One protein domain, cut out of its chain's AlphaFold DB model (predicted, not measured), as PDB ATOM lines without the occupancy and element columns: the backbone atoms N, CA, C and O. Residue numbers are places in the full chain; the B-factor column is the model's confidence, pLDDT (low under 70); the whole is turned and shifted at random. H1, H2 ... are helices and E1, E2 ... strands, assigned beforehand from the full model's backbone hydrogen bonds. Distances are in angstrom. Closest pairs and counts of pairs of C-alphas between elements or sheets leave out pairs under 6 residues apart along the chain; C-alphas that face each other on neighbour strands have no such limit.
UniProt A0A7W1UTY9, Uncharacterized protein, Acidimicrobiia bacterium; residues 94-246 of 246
ATOM      1  N   GLU A  94      73.388  30.170  74.353       62.38
ATOM      2  CA  GLU A  94      73.345  28.896  73.651       62.38
ATOM      3  C   GLU A  94      72.236  28.937  72.593       62.38
ATOM      4  O   GLU A  94      71.044  28.893  72.904       62.38
ATOM      5  N   VAL A  95      72.616  29.018  71.319       62.72
ATOM      6  CA  VAL A  95      71.659  28.872  70.217       62.72
ATOM      7  C   VAL A  95      71.495  27.384  69.924       62.72
ATOM      8  O   VAL A  95      72.450  26.724  69.508       62.72
ATOM      9  N   ARG A  96      70.291  26.844  70.139       63.22
ATOM     10  CA  ARG A  96      69.956  25.462  69.766       63.22
ATOM     11  C   ARG A  96      68.924  25.475  68.654       63.22
ATOM     12  O   ARG A  96      67.835  26.015  68.813       63.22
ATOM     13  N   LEU A  97      69.262  24.824  67.551       59.16
ATOM     14  CA  LEU A  97      68.302  24.554  66.492       59.16
ATOM     15  C   LEU A  97      67.440  23.363  66.907       59.16
ATOM     16  O   LEU A  97      67.968  22.311  67.280       59.16
ATOM     17  N   VAL A  98      66.125  23.538  66.856       67.19
ATOM     18  CA  VAL A  98      65.147  22.473  67.107       67.19
ATOM     19  C   VAL A  98      64.333  22.249  65.836       67.19
ATOM     20  O   VAL A  98      64.132  23.178  65.063       67.19
ATOM     21  N   GLY A  99      63.937  21.002  65.572       56.81
ATOM     22  CA  GLY A  99      63.286  20.643  64.304       56.81
ATOM     23  C   GLY A  99      61.874  21.210  64.130       56.81
ATOM     24  O   GLY A  99      61.404  21.288  63.003       56.81
ATOM     25  N   ALA A 100      61.212  21.552  65.233       66.12
ATOM     26  CA  ALA A 100      60.002  22.356  65.277       66.12
ATOM     27  C   ALA A 100      59.874  22.937  66.691       66.12
ATOM     28  O   ALA A 100      60.204  22.264  67.675       66.12
ATOM     29  N   VAL A 101      59.401  24.174  66.788       66.69
ATOM     30  CA  VAL A 101      58.957  24.782  68.041       66.69
ATOM     31  C   VAL A 101      57.437  24.628  68.095       66.69
ATOM     32  O   VAL A 101      56.738  25.215  67.277       66.69
ATOM     33  N   ASP A 102      56.914  23.821  69.021       65.56
ATOM     34  CA  ASP A 102      55.462  23.736  69.225       65.56
ATOM     35  C   ASP A 102      54.992  25.001  69.940       65.56
ATOM     36  O   ASP A 102      55.362  25.196  71.093       65.56
ATOM     37  N   ARG A 103      54.242  25.860  69.239       60.28
ATOM     38  CA  ARG A 103      53.789  27.171  69.731       60.28
ATOM     39  C   ARG A 103      52.626  27.076  70.713       60.28
ATOM     40  O   ARG A 103      52.545  27.905  71.617       60.28
ATOM     41  N   ASP A 104      51.766  26.073  70.555       59.66
ATOM     42  CA  ASP A 104      50.549  25.911  71.359       59.66
ATOM     43  C   ASP A 104      50.865  25.339  72.751       59.66
ATOM     44  O   ASP A 104      50.098  25.513  73.698       59.66
ATOM     45  N   GLU A 105      52.026  24.699  72.895       52.38
ATOM     46  CA  GLU A 105      52.553  24.220  74.174       52.38
ATOM     47  C   GLU A 105      53.446  25.248  74.893       52.38
ATOM     48  O   GLU A 105      53.966  24.968  75.982       52.38
ATOM     49  N   LEU A 106      53.646  26.443  74.320       53.75
ATOM     50  CA  LEU A 106      54.519  27.446  74.925       53.75
ATOM     51  C   LEU A 106      53.793  28.160  76.057       53.75
ATOM     52  O   LEU A 106      52.694  28.681  75.864       53.75
ATOM     53  N   PRO A 107      54.401  28.220  77.250       47.03
ATOM     54  CA  PRO A 107      53.803  28.973  78.329       47.03
ATOM     55  C   PRO A 107      53.726  30.453  77.937       47.03
ATOM     56  O   PRO A 107      54.686  31.001  77.389       47.03
ATOM     57  N   GLU A 108      52.601  31.098  78.268       55.75
ATOM     58  CA  GLU A 108      52.510  32.562  78.340       55.75
ATOM     59  C   GLU A 108      53.729  33.102  79.090       55.75
ATOM     60  O   GLU A 108      54.244  32.412  79.973       55.75
ATOM     61  N   LEU A 109      54.187  34.313  78.743       59.12
ATOM     62  CA  LEU A 109      55.344  34.963  79.358       59.12
ATOM     63  C   LEU A 109      55.346  34.712  80.882       59.12
ATOM     64  O   LEU A 109      54.591  35.327  81.634       59.12
ATOM     65  N   GLN A 110      56.185  33.778  81.341       57.25
ATOM     66  CA  GLN A 110      56.306  33.472  82.762       57.25
ATOM     67  C   GLN A 110      57.265  34.487  83.338       57.25
ATOM     68  O   GLN A 110      58.474  34.401  83.138       57.25
ATOM     69  N   VAL A 111      56.708  35.510  83.974       60.28
ATOM     70  CA  VAL A 111      57.497  36.650  84.399       60.28
ATOM     71  C   VAL A 111      57.965  36.470  85.841       60.28
ATOM     72  O   VAL A 111      57.199  36.657  86.778       60.28
ATOM     73  N   GLY A 112      59.256  36.196  86.031       68.31
ATOM     74  CA  GLY A 112      59.946  36.451  87.303       68.31
ATOM     75  C   GLY A 112      60.267  37.937  87.556       68.31
ATOM     76  O   GLY A 112      61.039  38.246  88.459       68.31
ATOM     77  N   ALA A 113      59.745  38.850  86.731       80.00
ATOM     78  CA  ALA A 113      59.990  40.290  86.796       80.00
ATOM     79  C   ALA A 113      59.028  41.000  87.751       80.00
ATOM     80  O   ALA A 113      57.919  40.543  88.024       80.00
ATOM     81  N   VAL A 114      59.466  42.161  88.223       89.94
ATOM     82  CA  VAL A 114      58.696  43.025  89.121       89.94
ATOM     83  C   VAL A 114      58.125  44.188  88.324       89.94
ATOM     84  O   VAL A 114      58.842  44.777  87.521       89.94
ATOM     85  N   GLU A 115      56.860  44.532  88.547       93.44
ATOM     86  CA  GLU A 115      56.261  45.726  87.949       93.44
ATOM     87  C   GLU A 115      56.935  46.999  88.477       93.44
ATOM     88  O   GLU A 115      57.231  47.116  89.670       93.44
ATOM     89  N   ILE A 116      57.219  47.940  87.580       95.81
ATOM     90  CA  ILE A 116      57.945  49.173  87.884       95.81
ATOM     91  C   ILE A 116      57.259  50.392  87.274       95.81
ATOM     92  O   ILE A 116      56.477  50.293  86.332       95.81
ATOM     93  N   THR A 117      57.591  51.571  87.795       96.06
ATOM     94  CA  THR A 117      57.131  52.842  87.226       96.06
ATOM     95  C   THR A 117      58.007  53.296  86.050       96.06
ATOM     96  O   THR A 117      59.136  52.831  85.882       96.06
ATOM     97  N   ALA A 118      57.525  54.262  85.261       94.69
ATOM     98  CA  ALA A 118      58.331  54.897  84.212       94.69
ATOM     99  C   ALA A 118      59.589  55.589  84.775       94.69
ATOM    100  O   ALA A 118      60.657  55.516  84.170       94.69
ATOM    101  N   ASP A 119      59.499  56.186  85.969       96.00
ATOM    102  CA  ASP A 119      60.648  56.797  86.650       96.00
ATOM    103  C   ASP A 119      61.686  55.747  87.078       96.00
ATOM    104  O   ASP A 119      62.893  55.975  86.973       96.00
ATOM    105  N   ASP A 120      61.239  54.582  87.557       96.69
ATOM    106  CA  ASP A 120      62.125  53.457  87.870       96.69
ATOM    107  C   ASP A 120      62.829  52.931  86.622       96.69
ATOM    108  O   ASP A 120      64.036  52.677  86.657       96.69
ATOM    109  N   ALA A 121      62.088  52.788  85.522       95.56
ATOM    110  CA  ALA A 121      62.636  52.382  84.237       95.56
ATOM    111  C   ALA A 121      63.700  53.374  83.755       95.56
ATOM    112  O   ALA A 121      64.817  52.968  83.436       95.56
ATOM    113  N   ALA A 122      63.399  54.674  83.804       95.12
ATOM    114  CA  ALA A 122      64.333  55.706  83.382       95.12
ATOM    115  C   ALA A 122      65.618  55.709  84.226       95.12
ATOM    116  O   ALA A 122      66.723  55.820  83.698       95.12
ATOM    117  N   ARG A 123      65.500  55.507  85.547       94.88
ATOM    118  CA  ARG A 123      66.668  55.354  86.432       94.88
ATOM    119  C   ARG A 123      67.514  54.130  86.089       94.88
ATOM    120  O   ARG A 123      68.736  54.220  86.149       94.88
ATOM    121  N   ARG A 124      66.887  53.000  85.754       92.94
ATOM    122  CA  ARG A 124      67.585  51.753  85.392       92.94
ATOM    123  C   ARG A 124      68.333  51.869  84.070       92.94
ATOM    124  O   ARG A 124      69.431  51.336  83.962       92.94
ATOM    125  N   LEU A 125      67.745  52.562  83.097       92.38
ATOM    126  CA  LEU A 125      68.351  52.797  81.786       92.38
ATOM    127  C   LEU A 125      69.319  53.988  81.782       92.38
ATOM    128  O   LEU A 125      70.069  54.162  80.829       92.38
ATOM    129  N   GLY A 126      69.300  54.824  82.824       93.88
ATOM    130  CA  GLY A 126      70.075  56.064  82.884       93.88
ATOM    131  C   GLY A 126      69.529  57.187  81.992       93.88
ATOM    132  O   GLY A 126      70.172  58.227  81.867       93.88
ATOM    133  N   ARG A 127      68.350  57.000  81.384       93.62
ATOM    134  CA  ARG A 127      67.690  57.943  80.470       93.62
ATOM    135  C   ARG A 127      66.183  57.677  80.383       93.62
ATOM    136  O   ARG A 127      65.759  56.585  80.752       93.62
ATOM    137  N   PRO A 128      65.369  58.633  79.897       93.38
ATOM    138  CA  PRO A 128      63.941  58.411  79.674       93.38
ATOM    139  C   PRO A 128      63.665  57.224  78.743       93.38
ATOM    140  O   PRO A 128      64.464  56.935  77.852       93.38
ATOM    141  N   LEU A 129      62.519  56.566  78.943       91.81
ATOM    142  CA  LEU A 129      62.016  55.565  78.004       91.81
ATOM    143  C   LEU A 129      61.694  56.202  76.642       91.81
ATOM    144  O   LEU A 129      61.298  57.372  76.614       91.81
ATOM    145  N   PRO A 130      61.807  55.440  75.538       89.50
ATOM    146  CA  PRO A 130      61.323  55.892  74.239       89.50
ATOM    147  C   PRO A 130      59.817  56.183  74.296       89.50
ATOM    148  O   PRO A 130      59.072  55.552  75.056       89.50
ATOM    149  N   ALA A 131      59.369  57.152  73.496       89.25
ATOM    150  CA  ALA A 131      57.959  57.511  73.405       89.25
ATOM    151  C   ALA A 131      57.178  56.360  72.753       89.25
ATOM    152  O   ALA A 131      57.283  56.108  71.559       89.25
ATOM    153  N   THR A 132      56.410  55.628  73.558       88.75
ATOM    154  CA  THR A 132      55.662  54.446  73.098       88.75
ATOM    155  C   THR A 132      54.251  54.787  72.627       88.75
ATOM    156  O   THR A 132      53.707  54.093  71.768       88.75
ATOM    157  N   ASP A 133      53.690  55.891  73.119       84.19
ATOM    158  CA  ASP A 133      52.336  56.349  72.791       84.19
ATOM    159  C   ASP A 133      52.175  56.752  71.316       84.19
ATOM    160  O   ASP A 133      51.080  56.644  70.768       84.19
ATOM    161  N   ASP A 134      53.267  57.166  70.667       81.56
ATOM    162  CA  ASP A 134      53.291  57.562  69.253       81.56
ATOM    163  C   ASP A 134      53.484  56.367  68.300       81.56
ATOM    164  O   ASP A 134      53.467  56.515  67.074       81.56
ATOM    165  N   THR A 135      53.656  55.161  68.848       86.50
ATOM    166  CA  THR A 135      53.806  53.930  68.069       86.50
ATOM    167  C   THR A 135      52.449  53.302  67.757       86.50
ATOM    168  O   THR A 135      51.447  53.548  68.430       86.50
ATOM    169  N   GLN A 136      52.410  52.403  66.770       87.56
ATOM    170  CA  GLN A 136      51.196  51.637  66.450       87.56
ATOM    171  C   GLN A 136      50.752  50.698  67.587       87.56
ATOM    172  O   GLN A 136      49.599  50.270  67.613       87.56
ATOM    173  N   LEU A 137      51.642  50.407  68.544       87.00
ATOM    174  CA  LEU A 137      51.329  49.607  69.726       87.00
ATOM    175  C   LEU A 137      50.607  50.417  70.817       87.00
ATOM    176  O   LEU A 137      49.950  49.824  71.674       87.00
ATOM    177  N   GLY A 138      50.716  51.752  70.792       90.19
ATOM    178  CA  GLY A 138      50.264  52.640  71.863       90.19
ATOM    179  C   GLY A 138      51.005  52.409  73.186       90.19
ATOM    180  O   GLY A 138      52.100  51.842  73.222       90.19
ATOM    181  N   ALA A 139      50.390  52.823  74.294       91.00
ATOM    182  CA  ALA A 139      50.960  52.647  75.627       91.00
ATOM    183  C   ALA A 139      51.127  51.153  75.991       91.00
ATOM    184  O   ALA A 139      50.202  50.363  75.763       91.00
ATOM    185  N   PRO A 140      52.259  50.744  76.598       92.50
ATOM    186  CA  PRO A 140      52.434  49.383  77.099       92.50
ATOM    187  C   PRO A 140      51.422  49.065  78.203       92.50
ATOM    188  O   PRO A 140      51.109  49.899  79.052       92.50
ATOM    189  N   GLY A 141      50.948  47.819  78.224       90.62
ATOM    190  CA  GLY A 141      50.066  47.317  79.279       90.62
ATOM    191  C   GLY A 141      50.796  47.074  80.602       90.62
ATOM    192  O   GLY A 141      50.163  47.107  81.654       90.62
ATOM    193  N   ALA A 142      52.114  46.845  80.556       91.81
ATOM    194  CA  ALA A 142      52.958  46.713  81.739       91.81
ATOM    195  C   ALA A 142      54.402  47.163  81.475       91.81
ATOM    196  O   ALA A 142      54.939  46.972  80.379       91.81
ATOM    197  N   LEU A 143      55.037  47.708  82.517       94.88
ATOM    198  CA  LEU A 143      56.475  47.970  82.587       94.88
ATOM    199  C   LEU A 143      57.077  47.097  83.682       94.88
ATOM    200  O   LEU A 143      56.650  47.147  84.835       94.88
ATOM    201  N   LEU A 144      58.087  46.314  83.328       93.19
ATOM    202  CA  LEU A 144      58.629  45.267  84.180       93.19
ATOM    203  C   LEU A 144      60.155  45.397  84.294       93.19
ATOM    204  O   LEU A 144      60.847  45.745  83.339       93.19
ATOM    205  N   ALA A 145      60.692  45.082  85.469       91.81
ATOM    206  CA  ALA A 145      62.118  44.913  85.731       91.81
ATOM    207  C   ALA A 145      62.456  43.416  85.785       91.81
ATOM    208  O   ALA A 145      62.247  42.794  86.836       91.81
ATOM    209  N   PRO A 146      62.941  42.820  84.683       87.31
ATOM    210  CA  PRO A 146      63.324  41.414  84.676       87.31
ATOM    211  C   PRO A 146      64.581  41.180  85.539       87.31
ATOM    212  O   PRO A 146      65.430  42.075  85.644       87.31
ATOM    213  N   PRO A 147      64.714  40.012  86.198       82.19
ATOM    214  CA  PRO A 147      65.879  39.678  87.027       82.19
ATOM    215  C   PRO A 147      67.200  39.649  86.243       82.19
ATOM    216  O   PRO A 147      68.261  39.863  86.823       82.19
ATOM    217  N   GLU A 148      67.127  39.441  84.930       78.12
ATOM    218  CA  GLU A 148      68.235  39.494  83.974       78.12
ATOM    219  C   GLU A 148      68.782  40.915  83.761       78.12
ATOM    220  O   GLU A 148      69.887  41.079  83.251       78.12
ATOM    221  N   GLY A 149      68.034  41.941  84.180       85.75
ATOM    222  CA  GLY A 149      68.400  43.345  84.030       85.75
ATOM    223  C   GLY A 149      67.704  44.054  82.866       85.75
ATOM    224  O   GLY A 149      66.998  43.458  82.056       85.75
ATOM    225  N   GLY A 150      67.870  45.375  82.811       90.69
ATOM    226  CA  GLY A 150      67.159  46.226  81.858       90.69
ATOM    227  C   GLY A 150      65.701  46.492  82.250       90.69
ATOM    228  O   GLY A 150      65.339  46.481  83.434       90.69
ATOM    229  N   VAL A 151      64.883  46.782  81.240       93.81
ATOM    230  CA  VAL A 151      63.463  47.127  81.346       93.81
ATOM    231  C   VAL A 151      62.693  46.407  80.244       93.81
ATOM    232  O   VAL A 151      63.096  46.435  79.086       93.81
ATOM    233  N   LEU A 152      61.583  45.770  80.602       92.88
ATOM    234  CA  LEU A 152      60.708  45.051  79.685       92.88
ATOM    235  C   LEU A 152      59.352  45.756  79.605       92.88
ATOM    236  O   LEU A 152      58.683  45.940  80.620       92.88
ATOM    237  N   LEU A 153      58.944  46.129  78.398       94.19
ATOM    238  CA  LEU A 153      57.624  46.667  78.098       94.19
ATOM    239  C   LEU A 153      56.796  45.559  77.454       94.19
ATOM    240  O   LEU A 153      57.306  44.824  76.606       94.19
ATOM    241  N   VAL A 154      55.536  45.430  77.863       91.81
ATOM    242  CA  VAL A 154      54.648  44.354  77.407       91.81
ATOM    243  C   VAL A 154      53.362  44.941  76.850       91.81
ATOM    244  O   VAL A 154      52.680  45.712  77.529       91.81
ATOM    245  N   TRP A 155      53.000  44.527  75.637       91.44
ATOM    246  CA  TRP A 155      51.720  44.830  75.011       91.44
ATOM    247  C   TRP A 155      50.902  43.547  74.831       91.44
ATOM    248  O   TRP A 155      51.449  42.505  74.466       91.44
ATOM    249  N   PRO A 156      49.574  43.607  75.033       79.69
ATOM    250  CA  PRO A 156      48.704  42.459  74.788       79.69
ATOM    251  C   PRO A 156      48.618  42.106  73.294       79.69
ATOM    252  O   PRO A 156      48.430  40.943  72.937       79.69
ATOM    253  N   THR A 157      48.769  43.094  72.410       76.50
ATOM    254  CA  THR A 157      48.714  42.909  70.957       76.50
ATOM    255  C   THR A 157      49.860  42.024  70.482       76.50
ATOM    256  O   THR A 157      51.027  42.348  70.698       76.50
ATOM    257  N   GLY A 158      49.535  40.900  69.836       68.00
ATOM    258  CA  GLY A 158      50.521  40.006  69.219       68.00
ATOM    259  C   GLY A 158      51.519  39.364  70.190       68.00
ATOM    260  O   GLY A 158      52.546  38.875  69.734       68.00
ATOM    261  N   ALA A 159      51.241  39.382  71.502       80.12
ATOM    262  CA  ALA A 159      52.208  39.036  72.551       80.12
ATOM    263  C   ALA A 159      53.522  39.843  72.447       80.12
ATOM    264  O   ALA A 159      54.610  39.322  72.681       80.12
ATOM    265  N   THR A 160      53.414  41.121  72.066       88.56
ATOM    266  CA  THR A 160      54.577  41.965  71.781       88.56
ATOM    267  C   THR A 160      55.294  42.377  73.059       88.56
ATOM    268  O   THR A 160      54.680  42.864  74.012       88.56
ATOM    269  N   THR A 161      56.616  42.250  73.060       92.00
ATOM    270  CA  THR A 161      57.473  42.718  74.149       92.00
ATOM    271  C   THR A 161      58.663  43.496  73.610       92.00
ATOM    272  O   THR A 161      59.233  43.128  72.587       92.00
ATOM    273  N   LEU A 162      59.058  44.557  74.311       93.38
ATOM    274  CA  LEU A 162      60.292  45.297  74.055       93.38
ATOM    275  C   LEU A 162      61.182  45.187  75.284       93.38
ATOM    276  O   LEU A 162      60.843  45.709  76.346       93.38
ATOM    277  N   TRP A 163      62.322  44.525  75.142       92.25
ATOM    278  CA  TRP A 163      63.352  44.495  76.169       92.25
ATOM    279  C   TRP A 163      64.447  45.500  75.823       92.25
ATOM    280  O   TRP A 163      65.012  45.449  74.734       92.25
ATOM    281  N   ILE A 164      64.717  46.414  76.752       93.56
ATOM    282  CA  ILE A 164      65.736  47.455  76.636       93.56
ATOM    283  C   ILE A 164      66.774  47.226  77.729       93.56
ATOM    284  O   ILE A 164      66.423  47.130  78.910       93.56
ATOM    285  N   GLN A 165      68.050  47.170  77.368       91.00
ATOM    286  CA  GLN A 165      69.142  46.998  78.324       91.00
ATOM    287  C   GLN A 165      70.396  47.760  77.891       91.00
ATOM    288  O   GLN A 165      70.588  47.970  76.699       91.00
ATOM    289  N   PRO A 166      71.278  48.166  78.819       88.69
ATOM    290  CA  PRO A 166      72.587  48.681  78.443       88.69
ATOM    291  C   PRO A 166      73.397  47.647  77.661       88.69
ATOM    292  O   PRO A 166      73.406  46.461  77.999       88.69
ATOM    293  N   VAL A 167      74.121  48.103  76.642       83.06
ATOM    294  CA  VAL A 167      75.074  47.277  75.903       83.06
ATOM    295  C   VAL A 167      76.103  46.725  76.887       83.06
ATOM    296  O   VAL A 167      76.675  47.441  77.711       83.06
ATOM    297  N   GLY A 168      76.318  45.413  76.836       73.50
ATOM    298  CA  GLY A 168      77.230  44.732  77.750       73.50
ATOM    299  C   GLY A 168      76.689  44.528  79.170       73.50
ATOM    300  O   GLY A 168      77.446  44.044  80.016       73.50
ATOM    301  N   LEU A 169      75.410  44.831  79.449       70.25
ATOM    302  CA  LEU A 169      74.746  44.393  80.678       70.25
ATOM    303  C   LEU A 169      74.593  42.861  80.640       70.25
ATOM    304  O   LEU A 169      73.633  42.310  80.113       70.25
ATOM    305  N   GLN A 170      75.601  42.169  81.161       60.53
ATOM    306  CA  GLN A 170      75.711  40.713  81.126       60.53
ATOM    307  C   GLN A 170      75.258  40.123  82.465       60.53
ATOM    308  O   GLN A 170      75.983  40.173  83.462       60.53
ATOM    309  N   GLY A 171      74.048  39.559  82.494       52.56
ATOM    310  CA  GLY A 171      73.624  38.648  83.560       52.56
ATOM    311  C   GLY A 171      74.406  37.339  83.451       52.56
ATOM    312  O   GLY A 171      74.522  36.779  82.368       52.56
ATOM    313  N   ALA A 172      74.972  36.853  84.555       42.47
ATOM    314  CA  ALA A 172      75.894  35.711  84.604       42.47
ATOM    315  C   ALA A 172      75.301  34.339  84.191       42.47
ATOM    316  O   ALA A 172      75.982  33.320  84.323       42.47
ATOM    317  N   ASP A 173      74.070  34.303  83.682       54.41
ATOM    318  CA  ASP A 173      73.353  33.084  83.328       54.41
ATOM    319  C   ASP A 173      73.293  32.904  81.808       54.41
ATOM    320  O   ASP A 173      72.928  33.811  81.063       54.41
ATOM    321  N   LEU A 174      73.641  31.700  81.344       52.88
ATOM    322  CA  LEU A 174      73.523  31.331  79.935       52.88
ATOM    323  C   LEU A 174      72.048  31.348  79.506       52.88
ATOM    324  O   LEU A 174      71.248  30.551  80.003       52.88
ATOM    325  N   TYR A 175      71.693  32.196  78.542       67.56
ATOM    326  CA  TYR A 175      70.377  32.153  77.900       67.56
ATOM    327  C   TYR A 175      70.376  31.098  76.797       67.56
ATOM    328  O   TYR A 175      71.390  30.872  76.142       67.56
ATOM    329  N   SER A 176      69.248  30.434  76.563       63.66
ATOM    330  CA  SER A 176      69.086  29.556  75.402       63.66
ATOM    331  C   SER A 176      68.113  30.188  74.419       63.66
ATOM    332  O   SER A 176      66.965  30.443  74.777       63.66
ATOM    333  N   LYS A 177      68.541  30.407  73.174       69.94
ATOM    334  CA  LYS A 177      67.620  30.747  72.083       69.94
ATOM    335  C   LYS A 177      67.363  29.474  71.286       69.94
ATOM    336  O   LYS A 177      68.269  28.949  70.636       69.94
ATOM    337  N   LEU A 178      66.146  28.951  71.396       69.31
ATOM    338  CA  LEU A 178      65.680  27.860  70.548       69.31
ATOM    339  C   LEU A 178      65.153  28.492  69.271       69.31
ATOM    340  O   LEU A 178      64.300  29.370  69.354       69.31
ATOM    341  N   VAL A 179      65.684  28.096  68.124       69.00
ATOM    342  CA  VAL A 179      65.297  28.667  66.832       69.00
ATOM    343  C   VAL A 179      64.904  27.520  65.915       69.00
ATOM    344  O   VAL A 179      65.624  26.517  65.842       69.00
ATOM    345  N   ASP A 180      63.758  27.647  65.258       73.62
ATOM    346  CA  ASP A 180      63.348  26.700  64.233       73.62
ATOM    347  C   ASP A 180      64.358  26.672  63.077       73.62
ATOM    348  O   ASP A 180      64.985  27.675  62.723       73.62
ATOM    349  N   THR A 181      64.535  25.499  62.473       66.50
ATOM    350  CA  THR A 181      65.488  25.320  61.368       66.50
ATOM    351  C   THR A 181      65.178  26.148  60.117       66.50
ATOM    352  O   THR A 181      66.077  26.326  59.297       66.50
ATOM    353  N   GLY A 182      63.950  26.654  59.968       68.88
ATOM    354  CA  GLY A 182      63.531  27.539  58.882       68.88
ATOM    355  C   GLY A 182      63.708  29.032  59.162       68.88
ATOM    356  O   GLY A 182      63.279  29.842  58.340       68.88
ATOM    357  N   ALA A 183      64.303  29.420  60.295       73.19
ATOM    358  CA  ALA A 183      64.439  30.832  60.615       73.19
ATOM    359  C   ALA A 183      65.339  31.578  59.616       73.19
ATOM    360  O   ALA A 183      66.346  31.063  59.132       73.19
ATOM    361  N   THR A 184      64.978  32.822  59.332       74.88
ATOM    362  CA  THR A 184      65.678  33.737  58.428       74.88
ATOM    363  C   THR A 184      66.180  34.931  59.223       74.88
ATOM    364  O   THR A 184      65.464  35.443  60.082       74.88
ATOM    365  N   VAL A 185      67.406  35.378  58.949       77.06
ATOM    366  CA  VAL A 185      67.970  36.596  59.545       77.06
ATOM    367  C   VAL A 185      68.309  37.569  58.434       77.06
ATOM    368  O   VAL A 185      69.047  37.221  57.513       77.06
ATOM    369  N   THR A 186      67.817  38.794  58.569       79.19
ATOM    370  CA  THR A 186      67.997  39.862  57.585       79.19
ATOM    371  C   THR A 186      68.503  41.105  58.296       79.19
ATOM    372  O   THR A 186      68.053  41.410  59.399       79.19
ATOM    373  N   LEU A 187      69.454  41.817  57.695       81.12
ATOM    374  CA  LEU A 187      69.859  43.130  58.197       81.12
ATOM    375  C   LEU A 187      68.721  44.129  57.983       81.12
ATOM    376  O   LEU A 187      68.005  44.058  56.984       81.12
ATOM    377  N   VAL A 188      68.557  45.050  58.925       82.38
ATOM    378  CA  VAL A 188      67.582  46.133  58.811       82.38
ATOM    379  C   VAL A 188      68.360  47.426  58.638       82.38
ATOM    380  O   VAL A 188      69.045  47.876  59.553       82.38
ATOM    381  N   ASP A 189      68.263  48.007  57.449       87.31
ATOM    382  CA  ASP A 189      68.886  49.292  57.159       87.31
ATOM    383  C   ASP A 189      68.124  50.439  57.846       87.31
ATOM    384  O   ASP A 189      66.906  50.362  58.075       87.31
ATOM    385  N   ASP A 190      68.846  51.526  58.125       88.56
ATOM    386  CA  ASP A 190      68.314  52.770  58.694       88.56
ATOM    387  C   ASP A 190      67.567  52.576  60.034       88.56
ATOM    388  O   ASP A 190      66.483  53.128  60.241       88.56
ATOM    389  N   LEU A 191      68.117  51.752  60.931       88.38
ATOM    390  CA  LEU A 191      67.632  51.570  62.303       88.38
ATOM    391  C   LEU A 191      68.827  51.416  63.256       88.38
ATOM    392  O   LEU A 191      69.612  50.475  63.116       88.38
ATOM    393  N   GLY A 192      68.953  52.334  64.214       89.12
ATOM    394  CA  GLY A 192      70.070  52.402  65.150       89.12
ATOM    395  C   GLY A 192      71.458  52.450  64.498       89.12
ATOM    396  O   GLY A 192      71.641  52.776  63.325       89.12
ATOM    397  N   GLU A 193      72.471  52.105  65.290       87.38
ATOM    398  CA  GLU A 193      73.856  51.904  64.845       87.38
ATOM    399  C   GLU A 193      74.026  50.577  64.098       87.38
ATOM    400  O   GLU A 193      74.888  50.423  63.229       87.38
ATOM    401  N   SER A 194      73.191  49.607  64.454       81.19
ATOM    402  CA  SER A 194      73.011  48.360  63.733       81.19
ATOM    403  C   SER A 194      71.613  47.830  64.027       81.19
ATOM    404  O   SER A 194      71.145  47.966  65.159       81.19
ATOM    405  N   ALA A 195      70.966  47.200  63.040       86.00
ATOM    406  CA  ALA A 195      69.744  46.427  63.265       86.00
ATOM    407  C   ALA A 195      69.679  45.115  62.453       86.00
ATOM    408  O   ALA A 195      70.257  44.990  61.369       86.00
ATOM    409  N   LEU A 196      68.960  44.121  62.980       86.94
ATOM    410  CA  LEU A 196      68.546  42.927  62.243       86.94
ATOM    411  C   LEU A 196      67.128  42.502  62.611       86.94
ATOM    412  O   LEU A 196      66.624  42.803  63.693       86.94
ATOM    413  N   SER A 197      66.520  41.726  61.723       85.31
ATOM    414  CA  SER A 197      65.286  40.997  61.968       85.31
ATOM    415  C   SER A 197      65.527  39.494  61.911       85.31
ATOM    416  O   SER A 197      66.274  39.015  61.056       85.31
ATOM    417  N   ILE A 198      64.852  38.750  62.779       83.62
ATOM    418  CA  ILE A 198      64.795  37.289  62.770       83.62
ATOM    419  C   ILE A 198      63.342  36.895  62.545       83.62
ATOM    420  O   ILE A 198      62.483  37.330  63.306       83.62
ATOM    421  N   ILE A 199      63.084  36.073  61.532       86.00
ATOM    422  CA  ILE A 199      61.757  35.549  61.198       86.00
ATOM    423  C   ILE A 199      61.795  34.034  61.330       86.00
ATOM    424  O   ILE A 199      62.710  33.405  60.809       86.00
ATOM    425  N   GLY A 200      60.801  33.447  61.981       82.50
ATOM    426  CA  GLY A 200      60.684  32.016  62.233       82.50
ATOM    427  C   GLY A 200      60.508  31.734  63.718       82.50
ATOM    428  O   GLY A 200      60.973  32.498  64.567       82.50
ATOM    429  N   ASP A 201      59.835  30.627  64.026       81.81
ATOM    430  CA  ASP A 201      59.464  30.296  65.396       81.81
ATOM    431  C   ASP A 201      60.695  30.176  66.290       81.81
ATOM    432  O   ASP A 201      61.677  29.489  65.980       81.81
ATOM    433  N   HIS A 202      60.649  30.850  67.431       76.81
ATOM    434  CA  HIS A 202      61.740  30.810  68.373       76.81
ATOM    435  C   HIS A 202      61.277  31.017  69.811       76.81
ATOM    436  O   HIS A 202      60.255  31.636  70.103       76.81
ATOM    437  N   ILE A 203      62.098  30.524  70.734       79.50
ATOM    438  CA  ILE A 203      61.902  30.694  72.170       79.50
ATOM    439  C   ILE A 203      63.161  31.316  72.746       79.50
ATOM    440  O   ILE A 203      64.249  30.740  72.652       79.50
ATOM    441  N   LEU A 204      63.022  32.478  73.377       78.69
ATOM    442  CA  LEU A 204      64.006  32.950  74.338       78.69
ATOM    443  C   LEU A 204      63.736  32.272  75.680       78.69
ATOM    444  O   LEU A 204      62.705  32.494  76.309       78.69
ATOM    445  N   ARG A 205      64.681  31.442  76.118       77.88
ATOM    446  CA  ARG A 205      64.686  30.841  77.447       77.88
ATOM    447  C   ARG A 205      65.754  31.497  78.299       77.88
ATOM    448  O   ARG A 205      66.943  31.423  77.989       77.88
ATOM    449  N   THR A 206      65.319  32.046  79.416       73.69
ATOM    450  CA  THR A 206      66.186  32.423  80.526       73.69
ATOM    451  C   THR A 206      65.884  31.513  81.720       73.69
ATOM    452  O   THR A 206      64.938  30.715  81.662       73.69
ATOM    453  N   PRO A 207      66.666  31.578  82.809       71.62
ATOM    454  CA  PRO A 207      66.318  30.835  84.014       71.62
ATOM    455  C   PRO A 207      64.970  31.263  84.623       71.62
ATOM    456  O   PRO A 207      64.386  30.490  85.380       71.62
ATOM    457  N   GLN A 208      64.472  32.466  84.309       73.19
ATOM    458  CA  GLN A 208      63.289  33.059  84.937       73.19
ATOM    459  C   GLN A 208      62.121  33.310  83.980       73.19
ATOM    460  O   GLN A 208      61.023  33.573  84.467       73.19
ATOM    461  N   ARG A 209      62.324  33.233  82.657       73.69
ATOM    462  CA  ARG A 209      61.256  33.416  81.668       73.69
ATOM    463  C   ARG A 209      61.419  32.547  80.432       73.69
ATOM    464  O   ARG A 209      62.516  32.167  80.021       73.69
ATOM    465  N   LEU A 210      60.279  32.290  79.816       76.31
ATOM    466  CA  LEU A 210      60.157  31.760  78.470       76.31
ATOM    467  C   LEU A 210      59.377  32.789  77.662       76.31
ATOM    468  O   LEU A 210      58.347  33.277  78.125       76.31
ATOM    469  N   LEU A 211      59.898  33.142  76.496       76.81
ATOM    470  CA  LEU A 211      59.257  34.074  75.583       76.81
ATOM    471  C   LEU A 211      59.259  33.467  74.187       76.81
ATOM    472  O   LEU A 211      60.317  33.173  73.630       76.81
ATOM    473  N   ALA A 212      58.055  33.240  73.681       81.44
ATOM    474  CA  ALA A 212      57.796  32.728  72.353       81.44
ATOM    475  C   ALA A 212      57.495  33.882  71.401       81.44
ATOM    476  O   ALA A 212      56.685  34.748  71.732       81.44
ATOM    477  N   ALA A 213      58.102  33.853  70.222       83.88
ATOM    478  CA  ALA A 213      57.797  34.774  69.137       83.88
ATOM    479  C   ALA A 213      58.161  34.125  67.794       83.88
ATOM    480  O   ALA A 213      58.926  33.157  67.751       83.88
ATOM    481  N   ASP A 214      57.605  34.637  66.697       85.62
ATOM    482  CA  ASP A 214      58.100  34.324  65.345       85.62
ATOM    483  C   ASP A 214      58.938  35.447  64.754       85.62
ATOM    484  O   ASP A 214      59.689  35.212  63.812       85.62
ATOM    485  N   THR A 215      58.855  36.647  65.323       89.06
ATOM    486  CA  THR A 215      59.531  37.813  64.784       89.06
ATOM    487  C   THR A 215      60.295  38.521  65.891       89.06
ATOM    488  O   THR A 215      59.730  38.890  66.922       89.06
ATOM    489  N   VAL A 216      61.596  38.726  65.674       89.69
ATOM    490  CA  VAL A 216      62.417  39.626  66.493       89.69
ATOM    491  C   VAL A 216      62.973  40.732  65.623       89.69
ATOM    492  O   VAL A 216      63.503  40.447  64.554       89.69
ATOM    493  N   VAL A 217      62.946  41.962  66.119       91.06
ATOM    494  CA  VAL A 217      63.814  43.038  65.639       91.06
ATOM    495  C   VAL A 217      64.768  43.402  66.770       91.06
ATOM    496  O   VAL A 217      64.332  43.695  67.885       91.06
ATOM    497  N   LEU A 218      66.069  43.324  66.498       90.00
ATOM    498  CA  LEU A 218      67.122  43.734  67.423       90.00
ATOM    499  C   LEU A 218      67.861  44.923  66.837       90.00
ATOM    500  O   LEU A 218      68.176  44.910  65.647       90.00
ATOM    501  N   TRP A 219      68.156  45.914  67.667       91.88
ATOM    502  CA  TRP A 219      68.982  47.046  67.273       91.88
ATOM    503  C   TRP A 219      69.708  47.650  68.471       91.88
ATOM    504  O   TRP A 219      69.382  47.369  69.626       91.88
ATOM    505  N   THR A 220      70.713  48.472  68.193       90.56
ATOM    506  CA  THR A 220      71.461  49.211  69.216       90.56
ATOM    507  C   THR A 220      71.488  50.688  68.907       90.56
ATOM    508  O   THR A 220      71.807  51.060  67.780       90.56
ATOM    509  N   THR A 221      71.248  51.509  69.925       90.25
ATOM    510  CA  THR A 221      71.287  52.972  69.829       90.25
ATOM    511  C   THR A 221      71.731  53.547  71.163       90.25
ATOM    512  O   THR A 221      71.181  53.173  72.201       90.25
ATOM    513  N   ASP A 222      72.701  54.464  71.144       90.06
ATOM    514  CA  ASP A 222      73.180  55.199  72.322       90.06
ATOM    515  C   ASP A 222      73.513  54.293  73.530       90.06
ATOM    516  O   ASP A 222      72.977  54.475  74.631       90.06
ATOM    517  N   ASP A 223      74.365  53.286  73.326       89.38
ATOM    518  CA  ASP A 223      74.767  52.307  74.349       89.38
ATOM    519  C   ASP A 223      73.616  51.465  74.944       89.38
ATOM    520  O   ASP A 223      73.805  50.788  75.960       89.38
ATOM    521  N   LEU A 224      72.431  51.457  74.325       91.00
ATOM    522  CA  LEU A 224      71.338  50.546  74.657       91.00
ATOM    523  C   LEU A 224      71.140  49.509  73.550       91.00
ATOM    524  O   LEU A 224      71.203  49.815  72.362       91.00
ATOM    525  N   GLU A 225      70.864  48.278  73.960       90.81
ATOM    526  CA  GLU A 225      70.343  47.215  73.116       90.81
ATOM    527  C   GLU A 225      68.825  47.141  73.289       90.81
ATOM    528  O   GLU A 225      68.302  47.109  74.409       90.81
ATOM    529  N   TYR A 226      68.137  47.083  72.158       92.69
ATOM    530  CA  TYR A 226      66.700  46.948  72.060       92.69
ATOM    531  C   TYR A 226      66.370  45.624  71.389       92.69
ATOM    532  O   TYR A 226      66.960  45.238  70.377       92.69
ATOM    533  N   ARG A 227      65.392  44.928  71.957       92.25
ATOM    534  CA  ARG A 227      64.916  43.642  71.464       92.25
ATOM    535  C   ARG A 227      63.400  43.631  71.483       92.25
ATOM    536  O   ARG A 227      62.792  43.471  72.540       92.25
ATOM    537  N   LEU A 228      62.806  43.794  70.310       92.94
ATOM    538  CA  LEU A 228      61.366  43.738  70.100       92.94
ATOM    539  C   LEU A 228      60.997  42.327  69.627       92.94
ATOM    540  O   LEU A 228      61.416  41.928  68.546       92.94
ATOM    541  N   GLU A 229      60.243  41.570  70.423       91.25
ATOM    542  CA  GLU A 229      59.729  40.235  70.068       91.25
ATOM    543  C   GLU A 229      58.206  40.277  69.926       91.25
ATOM    544  O   GLU A 229      57.533  40.877  70.763       91.25
ATOM    545  N   SER A 230      57.659  39.651  68.882       90.44
ATOM    546  CA  SER A 230      56.215  39.601  68.630       90.44
ATOM    547  C   SER A 230      55.827  38.441  67.706       90.44
ATOM    548  O   SER A 230      56.686  37.790  67.108       90.44
ATOM    549  N   ASN A 231      54.517  38.224  67.572       87.75
ATOM    550  CA  ASN A 231      53.887  37.420  66.519       87.75
ATOM    551  C   ASN A 231      53.295  38.291  65.388       87.75
ATOM    552  O   ASN A 231      52.412  37.860  64.644       87.75
ATOM    553  N   VAL A 232      53.699  39.560  65.332       89.19
ATOM    554  CA  VAL A 232      53.336  40.533  64.295       89.19
ATOM    555  C   VAL A 232      54.317  40.431  63.123       89.19
ATOM    556  O   VAL A 232      55.483  40.090  63.305       89.19
ATOM    557  N   GLU A 233      53.848  40.751  61.915       90.50
ATOM    558  CA  GLU A 233      54.655  40.699  60.694       90.50
ATOM    559  C   GLU A 233      55.920  41.574  60.787       90.50
ATOM    560  O   GLU A 233      55.905  42.685  61.323       90.50
ATOM    561  N   VAL A 234      57.023  41.100  60.200       91.31
ATOM    562  CA  VAL A 234      58.330  41.772  60.251       91.31
ATOM    563  C   VAL A 234      58.303  43.214  59.739       91.31
ATOM    564  O   VAL A 234      58.962  44.069  60.329       91.31
ATOM    565  N   GLY A 235      57.534  43.524  58.687       92.81
ATOM    566  CA  GLY A 235      57.453  44.886  58.152       92.81
ATOM    567  C   GLY A 235      56.833  45.874  59.146       92.81
ATOM    568  O   GLY A 235      57.309  47.005  59.300       92.81
ATOM    569  N   GLU A 236      55.814  45.429  59.879       93.50
ATOM    570  CA  GLU A 236      55.178  46.199  60.948       93.50
ATOM    571  C   GLU A 236      56.118  46.329  62.157       93.50
ATOM    572  O   GLU A 236      56.321  47.433  62.660       93.50
ATOM    573  N   MET A 237      56.804  45.250  62.542       93.38
ATOM    574  CA  MET A 237      57.800  45.258  63.623       93.38
ATOM    575  C   MET A 237      58.968  46.216  63.365       93.38
ATOM    576  O   MET A 237      59.368  46.956  64.261       93.38
ATOM    577  N   VAL A 238      59.496  46.257  62.138       94.56
ATOM    578  CA  VAL A 238      60.544  47.217  61.747       94.56
ATOM    579  C   VAL A 238      60.011  48.651  61.781       94.56
ATOM    580  O   VAL A 238      60.722  49.566  62.192       94.56
ATOM    581  N   THR A 239      58.755  48.862  61.389       94.69
ATOM    582  CA  THR A 239      58.110  50.182  61.465       94.69
ATOM    583  C   THR A 239      57.969  50.649  62.915       94.69
ATOM    584  O   THR A 239      58.299  51.794  63.223       94.69
ATOM    585  N   ILE A 240      57.549  49.756  63.818       93.75
ATOM    586  CA  ILE A 240      57.479  50.022  65.261       93.75
ATOM    587  C   ILE A 240      58.874  50.327  65.816       93.75
ATOM    588  O   ILE A 240      59.051  51.341  66.489       93.75
ATOM    589  N   ALA A 241      59.876  49.500  65.505       94.44
ATOM    590  CA  ALA A 241      61.246  49.703  65.973       94.44
ATOM    591  C   ALA A 241      61.796  51.072  65.547       94.44
ATOM    592  O   ALA A 241      62.321  51.805  66.378       94.44
ATOM    593  N   ARG A 242      61.571  51.480  64.291       94.25
ATOM    594  CA  ARG A 242      61.944  52.819  63.807       94.25
ATOM    595  C   ARG A 242      61.245  53.941  64.561       94.25
ATOM    596  O   ARG A 242      61.873  54.953  64.825       94.25
ATOM    597  N   SER A 243      59.975  53.783  64.931       92.06
ATOM    598  CA  SER A 243      59.280  54.806  65.728       92.06
ATOM    599  C   SER A 243      59.799  54.928  67.165       92.06
ATOM    600  O   SER A 243      59.642  55.982  67.766       92.06
ATOM    601  N   LEU A 244      60.427  53.875  67.698       90.75
ATOM    602  CA  LEU A 244      61.025  53.853  69.036       90.75
ATOM    603  C   LEU A 244      62.468  54.383  69.067       90.75
ATOM    604  O   LEU A 244      62.983  54.643  70.150       90.75
ATOM    605  N   ASP A 245      63.113  54.482  67.903       83.31
ATOM    606  CA  ASP A 245      64.512  54.899  67.738       83.31
ATOM    607  C   ASP A 245      64.680  56.416  67.508       83.31
ATOM    608  O   ASP A 245      65.793  56.936  67.573       83.31
ATOM    609  N   LEU A 246      63.574  57.119  67.230       59.56
ATOM    610  CA  LEU A 246      63.511  58.572  67.010       59.56
ATOM    611  C   LEU A 246      63.479  59.364  68.326       59.56
ATOM    612  O   LEU A 246      64.059  60.477  68.335       59.56
TER     613      LEU A 246
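What this domain is: This is residues 94 to 246 of the 246 residues of an uncharacterized protein of Acidimicrobiia bacterium (UniProt A0A7W1UTY9). One twisted sheet is folded into an L-shaped wall by the sharp bends of its two longest strands, E7 and E8. One wing holds E2, E3, E4, E9, E6 and the parts of E7 and E8 beside them, with H1 over the E2 to E4 end and H2 over E8 and E9; the other wing holds the remaining parts of E7 and E8, with E5 and E1. The printed part has 153 residues, with named elements in the order E1 H1 E2 E3 E4 E5 E6 E7 E8 E9 H2, class mixed. The sheet is branched and antiparallel but for E1 and E5. The whole is compact and rounded, with a radius of gyration of the C-alphas of 14.5 A and spans of 42 by 33 by 28 A.

How they stand to each other: E1, residues 94 to 98, is an edge strand, parallel to E5, residues 175 to 180; N 96 and O 177 are 3.0 A apart. H1, residues 118 to 125, is on the sheet at a height of 8.2 A; its closest C-alphas to E3 are Ala 121 and Val 151, 6.1 A. E2, residues 142 to 145, E3, residues 151 to 154, and E4, residues 161 to 166, form a meander, each strand the antiparallel neighbour of the one before; N 144 and O 152 are 2.8 A apart, as are N 153 and O 162. E6, residues 184 to 187, E7, residues 194 to 205, E8, residues 210 to 221, and E9, residues 224 to 230, form another meander. E5 and E6 lie on one side of E7, beside residues 201 to 205 and 196 to 199, and E8 on the other side. N 178 and O 203 are 2.9 A apart, N 186 and O 197 2.9 A, N 198 and O 216 2.8 A, N 217 and O 228 2.9 A, and, between E4 and E9, N 163 and O 227 2.8 A. E7 bends by 108 degrees at residue 201 and E8 by 100 degrees at residue 214. H2, residues 234 to 245, is on the sheet at a height of 8.8 A, over E8 and E9; the closest C-alphas of H2 and E8 are Val 234 and Thr 215, 6.1 A. H1 and H2 are apart; in both, every O i to N i+4 pair is within hydrogen-bond range.

Where its parts are: E1 begins at C-alpha 94, (73.345, 28.896, 73.651). E7 measures 23.8 A, E8 25.5 A, E9 19.6 A and H2 16.3 A, which ends at C-alpha 245, (64.512, 54.899, 67.738).

The domain as a whole: The C-alphas of Gly 99 and Asp 119 are the farthest apart, 42.6 A. The printed part has no cut. E1 to H1 and H1 to E2 are long links. Mean pLDDT of the printed part is 81.8; residues 94 to 112 and 170 to 179 are among those under 70.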